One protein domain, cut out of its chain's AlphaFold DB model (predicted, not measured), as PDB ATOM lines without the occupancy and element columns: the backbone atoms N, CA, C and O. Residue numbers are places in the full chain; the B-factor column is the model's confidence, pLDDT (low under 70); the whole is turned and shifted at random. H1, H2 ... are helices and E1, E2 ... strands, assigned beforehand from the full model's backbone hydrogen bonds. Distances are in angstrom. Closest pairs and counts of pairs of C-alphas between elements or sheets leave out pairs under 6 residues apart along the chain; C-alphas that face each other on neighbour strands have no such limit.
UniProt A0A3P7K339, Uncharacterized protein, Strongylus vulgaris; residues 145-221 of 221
ATOM      1  N   SER A 145     -43.943  21.694  31.356       66.44
ATOM      2  CA  SER A 145     -44.346  20.671  32.336       66.44
ATOM      3  C   SER A 145     -45.790  20.180  32.205       66.44
ATOM      4  O   SER A 145     -46.118  19.128  32.741       66.44
ATOM      5  N   GLU A 146     -46.660  20.934  31.529       67.38
ATOM      6  CA  GLU A 146     -48.040  20.518  31.247       67.38
ATOM      7  C   GLU A 146     -48.084  19.537  30.062       67.38
ATOM      8  O   GLU A 146     -49.071  18.827  29.885       67.38
ATOM      9  N   LEU A 147     -47.016  19.458  29.253       69.88
ATOM     10  CA  LEU A 147     -46.942  18.571  28.094       69.88
ATOM     11  C   LEU A 147     -46.623  17.124  28.525       69.88
ATOM     12  O   LEU A 147     -45.657  16.896  29.262       69.88
ATOM     13  N   PRO A 148     -47.329  16.110  27.989       63.62
ATOM     14  CA  PRO A 148     -47.113  14.711  28.356       63.62
ATOM     15  C   PRO A 148     -45.664  14.267  28.140       63.62
ATOM     16  O   PRO A 148     -45.135  14.372  27.036       63.62
ATOM     17  N   GLY A 149     -44.994  13.753  29.172       64.75
ATOM     18  CA  GLY A 149     -43.612  13.267  29.060       64.75
ATOM     19  C   GLY A 149     -42.546  14.362  28.933       64.75
ATOM     20  O   GLY A 149     -41.412  14.056  28.578       64.75
ATOM     21  N   VAL A 150     -42.880  15.627  29.202       66.88
ATOM     22  CA  VAL A 150     -41.889  16.683  29.449       66.88
ATOM     23  C   VAL A 150     -41.791  16.903  30.953       66.88
ATOM     24  O   VAL A 150     -42.798  17.065  31.636       66.88
ATOM     25  N   ARG A 151     -40.567  16.912  31.476       68.56
ATOM     26  CA  ARG A 151     -40.288  17.282  32.865       68.56
ATOM     27  C   ARG A 151     -39.409  18.522  32.865       68.56
ATOM     28  O   ARG A 151     -38.453  18.591  32.096       68.56
ATOM     29  N   ALA A 152     -39.749  19.501  33.699       66.31
ATOM     30  CA  ALA A 152     -38.894  20.661  33.893       66.31
ATOM     31  C   ALA A 152     -37.653  20.248  34.688       66.31
ATOM     32  O   ALA A 152     -37.755  19.780  35.819       66.31
ATOM     33  N   LEU A 153     -36.486  20.437  34.079       66.81
ATOM     34  CA  LEU A 153     -35.190  20.264  34.722       66.81
ATOM     35  C   LEU A 153     -34.857  21.566  35.445       66.81
ATOM     36  O   LEU A 153     -34.139  22.407  34.911       66.81
ATOM     37  N   ASN A 154     -35.470  21.774  36.611       57.84
ATOM     38  CA  ASN A 154     -35.297  23.031  37.334       57.84
ATOM     39  C   ASN A 154     -33.926  23.120  38.019       57.84
ATOM     40  O   ASN A 154     -33.379  24.210  38.013       57.84
ATOM     41  N   ASP A 155     -33.326  22.006  38.467       56.31
ATOM     42  CA  ASP A 155     -31.982  22.002  39.089       56.31
ATOM     43  C   ASP A 155     -31.228  20.649  39.006       56.31
ATOM     44  O   ASP A 155     -30.175  20.482  39.606       56.31
ATOM     45  N   GLU A 156     -31.720  19.664  38.244       59.47
ATOM     46  CA  GLU A 156     -31.112  18.312  38.165       59.47
ATOM     47  C   GLU A 156     -29.927  18.204  37.184       59.47
ATOM     48  O   GLU A 156     -29.450  17.107  36.893       59.47
ATOM     49  N   LEU A 157     -29.490  19.322  36.603       63.56
ATOM     50  CA  LEU A 157     -28.408  19.336  35.625       63.56
ATOM     51  C   LEU A 157     -27.114  19.793  36.295       63.56
ATOM     52  O   LEU A 157     -26.984  20.971  36.632       63.56
ATOM     53  N   ASP A 158     -26.159  18.872  36.417       64.94
ATOM     54  CA  ASP A 158     -24.798  19.177  36.859       64.94
ATOM     55  C   ASP A 158     -24.200  20.321  36.020       64.94
ATOM     56  O   ASP A 158     -24.452  20.431  34.813       64.94
ATOM     57  N   GLU A 159     -23.378  21.176  36.634       64.56
ATOM     58  CA  GLU A 159     -22.752  22.326  35.958       64.56
ATOM     59  C   GLU A 159     -21.959  21.903  34.709       64.56
ATOM     60  O   GLU A 159     -22.058  22.535  33.658       64.56
ATOM     61  N   SER A 160     -21.283  20.755  34.771       59.06
ATOM     62  CA  SER A 160     -20.574  20.162  33.633       59.06
ATOM     63  C   SER A 160     -21.511  19.713  32.503       59.06
ATOM     64  O   SER A 160     -21.164  19.810  31.325       59.06
ATOM     65  N   ALA A 161     -22.721  19.245  32.819       64.06
ATOM     66  CA  ALA A 161     -23.722  18.887  31.822       64.06
ATOM     67  C   ALA A 161     -24.315  20.139  31.163       64.06
ATOM     68  O   ALA A 161     -24.548  20.125  29.955       64.06
ATOM     69  N   ARG A 162     -24.490  21.234  31.923       65.62
ATOM     70  CA  ARG A 162     -24.921  22.541  31.395       65.62
ATOM     71  C   ARG A 162     -23.926  23.104  30.382       65.62
ATOM     72  O   ARG A 162     -24.354  23.590  29.338       65.62
ATOM     73  N   GLU A 163     -22.626  22.994  30.651       65.88
ATOM     74  CA  GLU A 163     -21.566  23.469  29.746       65.88
ATOM     75  C   GLU A 163     -21.490  22.684  28.426       65.88
ATOM     76  O   GLU A 163     -21.062  23.220  27.403       65.88
ATOM     77  N   ASN A 164     -21.954  21.431  28.414       69.56
ATOM     78  CA  ASN A 164     -21.943  20.572  27.227       69.56
ATOM     79  C   ASN A 164     -23.235  20.636  26.394       69.56
ATOM     80  O   ASN A 164     -23.336  19.956  25.368       69.56
ATOM     81  N   LEU A 165     -24.213  21.452  26.795       77.06
ATOM     82  CA  LEU A 165     -25.455  21.607  26.047       77.06
ATOM     83  C   LEU A 165     -25.209  22.334  24.722       77.06
ATOM     84  O   LEU A 165     -24.737  23.471  24.691       77.06
ATOM     85  N   ARG A 166     -25.584  21.702  23.608       77.69
ATOM     86  CA  ARG A 166     -25.470  22.277  22.265       77.69
ATOM     87  C   ARG A 166     -26.844  22.373  21.608       77.69
ATOM     88  O   ARG A 166     -27.541  21.363  21.550       77.69
ATOM     89  N   PRO A 167     -27.227  23.554  21.090       83.44
ATOM     90  CA  PRO A 167     -28.473  23.708  20.354       83.44
ATOM     91  C   PRO A 167     -28.496  22.783  19.131       83.44
ATOM     92  O   PRO A 167     -27.604  22.835  18.284       83.44
ATOM     93  N   GLY A 168     -29.518  21.940  19.058       85.00
ATOM     94  CA  GLY A 168     -29.750  20.962  18.005       85.00
ATOM     95  C   GLY A 168     -31.074  21.200  17.287       85.00
ATOM     96  O   GLY A 168     -31.464  22.342  17.027       85.00
ATOM     97  N   GLN A 169     -31.752  20.100  16.958       89.31
ATOM     98  CA  GLN A 169     -32.993  20.090  16.185       89.31
ATOM     99  C   GLN A 169     -34.173  20.670  16.977       89.31
ATOM    100  O   GLN A 169     -34.198  20.639  18.210       89.31
ATOM    101  N   TYR A 170     -35.174  21.162  16.252       87.38
ATOM    102  CA  TYR A 170     -36.425  21.658  16.809       87.38
ATOM    103  C   TYR A 170     -37.520  20.594  16.750       87.38
ATOM    104  O   TYR A 170     -37.591  19.781  15.831       87.38
ATOM    105  N   TYR A 171     -38.415  20.638  17.723       87.31
ATOM    106  CA  TYR A 171     -39.568  19.764  17.859       87.31
ATOM    107  C   TYR A 171     -40.780  20.617  18.210       87.31
ATOM    108  O   TYR A 171     -40.664  21.580  18.967       87.31
ATOM    109  N   ALA A 172     -41.944  20.263  17.680       87.88
ATOM    110  CA  ALA A 172     -43.203  20.904  18.036       87.88
ATOM    111  C   ALA A 172     -44.042  19.923  18.851       87.88
ATOM    112  O   ALA A 172     -44.298  18.803  18.410       87.88
ATOM    113  N   LYS A 173     -44.452  20.333  20.052       83.56
ATOM    114  CA  LYS A 173     -45.208  19.484  20.970       83.56
ATOM    115  C   LYS A 173     -46.485  20.173  21.423       83.56
ATOM    116  O   LYS A 173     -46.422  21.264  21.981       83.56
ATOM    117  N   SER A 174     -47.619  19.523  21.214       84.06
ATOM    118  CA  SER A 174     -48.914  19.909  21.776       84.06
ATOM    119  C   SER A 174     -49.349  18.887  22.838       84.06
ATOM    120  O   SER A 174     -48.574  18.007  23.227       84.06
ATOM    121  N   MET A 175     -50.584  18.995  23.337       75.62
ATOM    122  CA  MET A 175     -51.176  17.988  24.237       75.62
ATOM    123  C   MET A 175     -51.313  16.604  23.585       75.62
ATOM    124  O   MET A 175     -51.357  15.590  24.278       75.62
ATOM    125  N   SER A 176     -51.378  16.563  22.261       70.94
ATOM    126  CA  SER A 176     -51.794  15.410  21.454       70.94
ATOM    127  C   SER A 176     -50.753  15.020  20.407       70.94
ATOM    128  O   SER A 176     -50.711  13.865  19.987       70.94
ATOM    129  N   HIS A 177     -49.861  15.929  20.017       76.06
ATOM    130  CA  HIS A 177     -48.907  15.694  18.942       76.06
ATOM    131  C   HIS A 177     -47.467  15.948  19.386       76.06
ATOM    132  O   HIS A 177     -47.162  16.883  20.128       76.06
ATOM    133  N   TYR A 178     -46.562  15.114  18.878       84.12
ATOM    134  CA  TYR A 178     -45.120  15.322  18.944       84.12
ATOM    135  C   TYR A 178     -44.560  15.238  17.527       84.12
ATOM    136  O   TYR A 178     -44.611  14.181  16.900       84.12
ATOM    137  N   LEU A 179     -44.076  16.364  17.013       83.81
ATOM    138  CA  LEU A 179     -43.687  16.536  15.619       83.81
ATOM    139  C   LEU A 179     -42.218  16.956  15.510       83.81
ATOM    140  O   LEU A 179     -41.686  17.652  16.378       83.81
ATOM    141  N   GLY A 180     -41.582  16.549  14.413       87.31
ATOM    142  CA  GLY A 180     -40.160  16.759  14.141       87.31
ATOM    143  C   GLY A 180     -39.388  15.438  14.027       87.31
ATOM    144  O   GLY A 180     -40.003  14.369  13.966       87.31
ATOM    145  N   PRO A 181     -38.045  15.482  14.006       88.00
ATOM    146  CA  PRO A 181     -37.199  16.674  14.144       88.00
ATOM    147  C   PRO A 181     -37.291  17.643  12.956       88.00
ATOM    148  O   PRO A 181     -37.457  17.222  11.813       88.00
ATOM    149  N   TYR A 182     -37.121  18.935  13.231       87.00
ATOM    150  CA  TYR A 182     -37.003  20.009  12.247       87.00
ATOM    151  C   TYR A 182     -35.625  20.676  12.341       87.00
ATOM    152  O   TYR A 182     -35.163  20.990  13.438       87.00
ATOM    153  N   SER A 183     -35.009  20.963  11.192       85.75
ATOM    154  CA  SER A 183     -33.732  21.692  11.108       85.75
ATOM    155  C   SER A 183     -33.835  23.153  11.540       85.75
ATOM    156  O   SER A 183     -32.852  23.745  11.981       85.75
ATOM    157  N   THR A 184     -35.028  23.732  11.444       87.88
ATOM    158  CA  THR A 184     -35.341  25.108  11.830       87.88
ATOM    159  C   THR A 184     -36.655  25.152  12.606       87.88
ATOM    160  O   THR A 184     -37.392  24.168  12.653       87.88
ATOM    161  N   ILE A 185     -36.950  26.294  13.238       88.62
ATOM    162  CA  ILE A 185     -38.241  26.510  13.903       88.62
ATOM    163  C   ILE A 185     -39.353  26.295  12.861       88.62
ATOM    164  O   ILE A 185     -39.349  26.989  11.839       88.62
ATOM    165  N   PRO A 186     -40.279  25.343  13.080       84.81
ATOM    166  CA  PRO A 186     -41.323  25.050  12.111       84.81
ATOM    167  C   PRO A 186     -42.265  26.247  11.974       84.81
ATOM    168  O   PRO A 186     -42.635  26.882  12.962       84.81
ATOM    169  N   SER A 187     -42.653  26.555  10.738       85.94
ATOM    170  CA  SER A 187     -43.671  27.563  10.465       85.94
ATOM    171  C   SER A 187     -45.060  27.054  10.875       85.94
ATOM    172  O   SER A 187     -45.296  25.841  10.849       85.94
ATOM    173  N   PRO A 188     -46.007  27.956  11.204       82.00
ATOM    174  CA  PRO A 188     -47.370  27.567  11.558       82.00
ATOM    175  C   PRO A 188     -48.009  26.659  10.505       82.00
ATOM    176  O   PRO A 188     -48.685  25.705  10.861       82.00
ATOM    177  N   ASP A 189     -47.731  26.894   9.216       81.44
ATOM    178  CA  ASP A 189     -48.249  26.118   8.080       81.44
ATOM    179  C   ASP A 189     -47.935  24.626   8.102       81.44
ATOM    180  O   ASP A 189     -48.722  23.835   7.585       81.44
ATOM    181  N   LEU A 190     -46.828  24.239   8.734       81.94
ATOM    182  CA  LEU A 190     -46.403  22.845   8.855       81.94
ATOM    183  C   LEU A 190     -47.053  22.123  10.039       81.94
ATOM    184  O   LEU A 190     -46.899  20.908  10.170       81.94
ATOM    185  N   LEU A 191     -47.746  22.860  10.908       82.56
ATOM    186  CA  LEU A 191     -48.388  22.330  12.099       82.56
ATOM    187  C   LEU A 191     -49.882  22.089  11.830       82.56
ATOM    188  O   LEU A 191     -50.525  22.906  11.152       82.56
ATOM    189  N   PRO A 192     -50.449  20.982  12.346       79.50
ATOM    190  CA  PRO A 192     -51.887  20.755  12.310       79.50
ATOM    191  C   PRO A 192     -52.660  21.921  12.939       79.50
ATOM    192  O   PRO A 192     -52.213  22.546  13.897       79.50
ATOM    193  N   SER A 193     -53.816  22.241  12.368       75.69
ATOM    194  CA  SER A 193     -54.683  23.322  12.847       75.69
ATOM    195  C   SER A 193     -55.450  22.930  14.112       75.69
ATOM    196  O   SER A 193     -55.799  21.762  14.295       75.69
ATOM    197  N   GLY A 194     -55.801  23.925  14.927       71.75
ATOM    198  CA  GLY A 194     -56.655  23.790  16.108       71.75
ATOM    199  C   GLY A 194     -55.926  23.529  17.428       71.75
ATOM    200  O   GLY A 194     -56.594  23.298  18.433       71.75
ATOM    201  N   GLU A 195     -54.594  23.549  17.460       75.19
ATOM    202  CA  GLU A 195     -53.801  23.242  18.651       75.19
ATOM    203  C   GLU A 195     -52.723  24.290  18.944       75.19
ATOM    204  O   GLU A 195     -52.229  24.995  18.063       75.19
ATOM    205  N   SER A 196     -52.315  24.343  20.211       81.88
ATOM    206  CA  SER A 196     -51.150  25.101  20.663       81.88
ATOM    207  C   SER A 196     -49.923  24.198  20.711       81.88
ATOM    208  O   SER A 196     -49.882  23.215  21.457       81.88
ATOM    209  N   TYR A 197     -48.899  24.558  19.946       84.62
ATOM    210  CA  TYR A 197     -47.630  23.847  19.878       84.62
ATOM    211  C   TYR A 197     -46.548  24.615  20.621       84.62
ATOM    212  O   TYR A 197     -46.208  25.745  20.276       84.62
ATOM    213  N   VAL A 198     -45.936  23.974  21.608       88.31
ATOM    214  CA  VAL A 198     -44.702  24.453  22.224       88.31
ATOM    215  C   VAL A 198     -43.529  23.975  21.381       88.31
ATOM    216  O   VAL A 198     -43.350  22.777  21.155       88.31
ATOM    217  N   ILE A 199     -42.713  24.920  20.926       89.44
ATOM    218  CA  ILE A 199     -41.494  24.634  20.179       89.44
ATOM    219  C   ILE A 199     -40.355  24.404  21.165       89.44
ATOM    220  O   ILE A 199     -40.033  25.257  21.999       89.44
ATOM    221  N   LEU A 200     -39.744  23.234  21.045       88.62
ATOM    222  CA  LEU A 200     -38.671  22.733  21.884       88.62
ATOM    223  C   LEU A 200     -37.419  22.544  21.029       88.62
ATOM    224  O   LEU A 200     -37.502  22.023  19.924       88.62
ATOM    225  N   GLN A 201     -36.259  22.942  21.534       87.81
ATOM    226  CA  GLN A 201     -34.967  22.697  20.905       87.81
ATOM    227  C   GLN A 201     -34.195  21.657  21.708       87.81
ATOM    228  O   GLN A 201     -34.072  21.786  22.926       87.81
ATOM    229  N   GLU A 202     -33.670  20.634  21.039       86.81
ATOM    230  CA  GLU A 202     -32.753  19.683  21.663       86.81
ATOM    231  C   GLU A 202     -31.479  20.404  22.087       86.81
ATOM    232  O   GLU A 202     -30.863  21.114  21.300       86.81
ATOM    233  N   MET A 203     -31.107  20.236  23.349       83.81
ATOM    234  CA  MET A 203     -29.877  20.785  23.916       83.81
ATOM    235  C   MET A 203     -28.852  19.687  24.206       83.81
ATOM    236  O   MET A 203     -27.680  19.974  24.417       83.81
ATOM    237  N   GLY A 204     -29.283  18.429  24.243       79.69
ATOM    238  CA  GLY A 204     -28.442  17.286  24.563       79.69
ATOM    239  C   GLY A 204     -29.268  16.131  25.109       79.69
ATOM    240  O   GLY A 204     -30.498  16.124  25.025       79.69
ATOM    241  N   ARG A 205     -28.589  15.147  25.695       78.62
ATOM    242  CA  ARG A 205     -29.225  13.991  26.328       78.62
ATOM    243  C   ARG A 205     -28.615  13.752  27.696       78.62
ATOM    244  O   ARG A 205     -27.409  13.890  27.872       78.62
ATOM    245  N   MET A 206     -29.459  13.375  28.643       70.56
ATOM    246  CA  MET A 206     -29.033  12.894  29.946       70.56
ATOM    247  C   MET A 206     -28.303  11.547  29.810       70.56
ATOM    248  O   MET A 206     -28.584  10.797  28.869       70.56
ATOM    249  N   PRO A 207     -27.455  11.169  30.785       66.81
ATOM    250  CA  PRO A 207     -26.818   9.848  30.839       66.81
ATOM    251  C   PRO A 207     -27.819   8.682  30.814       66.81
ATOM    252  O   PRO A 207     -27.510   7.592  30.346       66.81
ATOM    253  N   THR A 208     -29.049   8.928  31.270       71.06
ATOM    254  CA  THR A 208     -30.177   7.983  31.244       71.06
ATOM    255  C   THR A 208     -30.812   7.807  29.857       71.06
ATOM    256  O   THR A 208     -31.759   7.039  29.711       71.06
ATOM    257  N   GLY A 209     -30.340   8.534  28.837       68.62
ATOM    258  CA  GLY A 209     -30.864   8.515  27.469       68.62
ATOM    259  C   GLY A 209     -32.028   9.478  27.207       68.62
ATOM    260  O   GLY A 209     -32.460   9.611  26.063       68.62
ATOM    261  N   SER A 210     -32.522  10.179  28.232       73.69
ATOM    262  CA  SER A 210     -33.609  11.160  28.089       73.69
ATOM    263  C   SER A 210     -33.128  12.439  27.395       73.69
ATOM    264  O   SER A 210     -32.049  12.938  27.704       73.69
ATOM    265  N   MET A 211     -33.922  12.999  26.477       78.25
ATOM    266  CA  MET A 211     -33.574  14.252  25.792       78.25
ATOM    267  C   MET A 211     -33.753  15.466  26.705       78.25
ATOM    268  O   MET A 211     -34.786  15.625  27.356       78.25
ATOM    269  N   ILE A 212     -32.760  16.351  26.693       81.69
ATOM    270  CA  ILE A 212     -32.812  17.662  27.332       81.69
ATOM    271  C   ILE A 212     -33.322  18.640  26.282       81.69
ATOM    272  O   ILE A 212     -32.700  18.831  25.235       81.69
ATOM    273  N   LEU A 213     -34.471  19.244  26.559       83.94
ATOM    274  CA  LEU A 213     -35.164  20.133  25.639       83.94
ATOM    275  C   LEU A 213     -35.277  21.528  26.254       83.94
ATOM    276  O   LEU A 213     -35.685  21.679  27.405       83.94
ATOM    277  N   ARG A 214     -34.960  22.560  25.472       83.25
ATOM    278  CA  ARG A 214     -35.171  23.967  25.824       83.25
ATOM    279  C   ARG A 214     -36.429  24.482  25.143       83.25
ATOM    280  O   ARG A 214     -36.585  24.333  23.936       83.25
ATOM    281  N   ARG A 215     -37.303  25.159  25.890       84.06
ATOM    282  CA  ARG A 215     -38.423  25.905  25.298       84.06
ATOM    283  C   ARG A 215     -37.895  27.094  24.497       84.06
ATOM    284  O   ARG A 215     -37.135  27.901  25.027       84.06
ATOM    285  N   VAL A 216     -38.341  27.210  23.251       85.31
ATOM    286  CA  VAL A 216     -37.993  28.316  22.351       85.31
ATOM    287  C   VAL A 216     -39.158  29.288  22.233       85.31
ATOM    288  O   VAL A 216     -39.021  30.459  22.566       85.31
ATOM    289  N   THR A 217     -40.309  28.799  21.776       85.00
ATOM    290  CA  THR A 217     -41.499  29.619  21.531       85.00
ATOM    291  C   THR A 217     -42.768  28.767  21.607       85.00
ATOM    292  O   THR A 217     -42.700  27.567  21.879       85.00
ATOM    293  N   GLN A 218     -43.925  29.383  21.398       85.06
ATOM    294  CA  GLN A 218     -45.211  28.721  21.217       85.06
ATOM    295  C   GLN A 218     -45.859  29.238  19.931       85.06
ATOM    296  O   GLN A 218     -45.745  30.419  19.610       85.06
ATOM    297  N   ILE A 219     -46.506  28.339  19.199       83.38
ATOM    298  CA  ILE A 219     -47.268  28.640  17.991       83.38
ATOM    299  C   ILE A 219     -48.687  28.131  18.212       83.38
ATOM    300  O   ILE A 219     -48.882  26.940  18.446       83.38
ATOM    301  N   ASP A 220     -49.656  29.034  18.128       80.75
ATOM    302  CA  ASP A 220     -51.078  28.709  18.210       80.75
ATOM    303  C   ASP A 220     -51.663  28.638  16.797       80.75
ATOM    304  O   ASP A 220     -51.388  29.499  15.953       80.75
ATOM    305  N   ARG A 221     -52.431  27.583  16.529       73.19
ATOM    306  CA  ARG A 221     -52.939  27.238  15.202       73.19
ATOM    307  C   ARG A 221     -54.365  26.722  15.245       73.19
ATOM    308  O   ARG A 221     -54.847  26.359  16.338       73.19
TER     309      ARG A 221
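Overview. This is residues 145 to 221 of the 221 residues of an uncharacterized protein of Strongylus vulgaris (UniProt A0A3P7K339). Two hairpins, short E1 and E2 and long E3 and E4, join side by side into one strongly twisted sheet, with the short helix H1 out at one end of the long axis. Residues 145 to 158, with no named element, lead to H1, while Gly 194, in the loop of residues 183 to 195, lies at the other end. The 77 printed residues hold one named helix, then four named strands, in the antiparallel order E2, E1, E3, E4; the class is mostly strand, with under half of the residues in named elements. The whole is compact, with a radius of gyration of the C-alphas of 12.9 A, yet elongated, spanning 40 by 24 by 18 A.

Along the chain. Start at C-alpha 145 and go on to C-alpha 159 at (-22.752, 22.326, 35.958), where H1 begins, residues 159 to 163. Next come E1, residues 170 to 173, and E2, residues 178 to 182. Find E3 at residues 196 to 205, 25.2 A long, bending by 55 degrees at residue 202. E4, residues 211 to 220, is 23.9 A long, bends by 66 degrees at residue 216 and ends at C-alpha 220, (-51.078, 28.709, 18.210).

Arrangement. Look first at the hairpin E3 and E4, where N 201 and O 214 are within hydrogen-bond range at 2.8 A. E1 is antiparallel to E3, with N 171 and O 200 2.8 A apart. Edge strand E2 forms a hairpin with E1, with N 170 and O 182 2.8 A apart. H1, whose O i to N i+4 pair is within hydrogen-bond range, is only just not on the sheet, with 4 pairs of C-alphas within 10 A.

Size, cuts and confidence. The C-alphas farthest apart, Ser 160 and Gly 194, are 40.3 A apart. The printed part has no cut, and the link from E2 to E3 is long. Look for pLDDT under 70 at residues 145 to 164, 207 and 209.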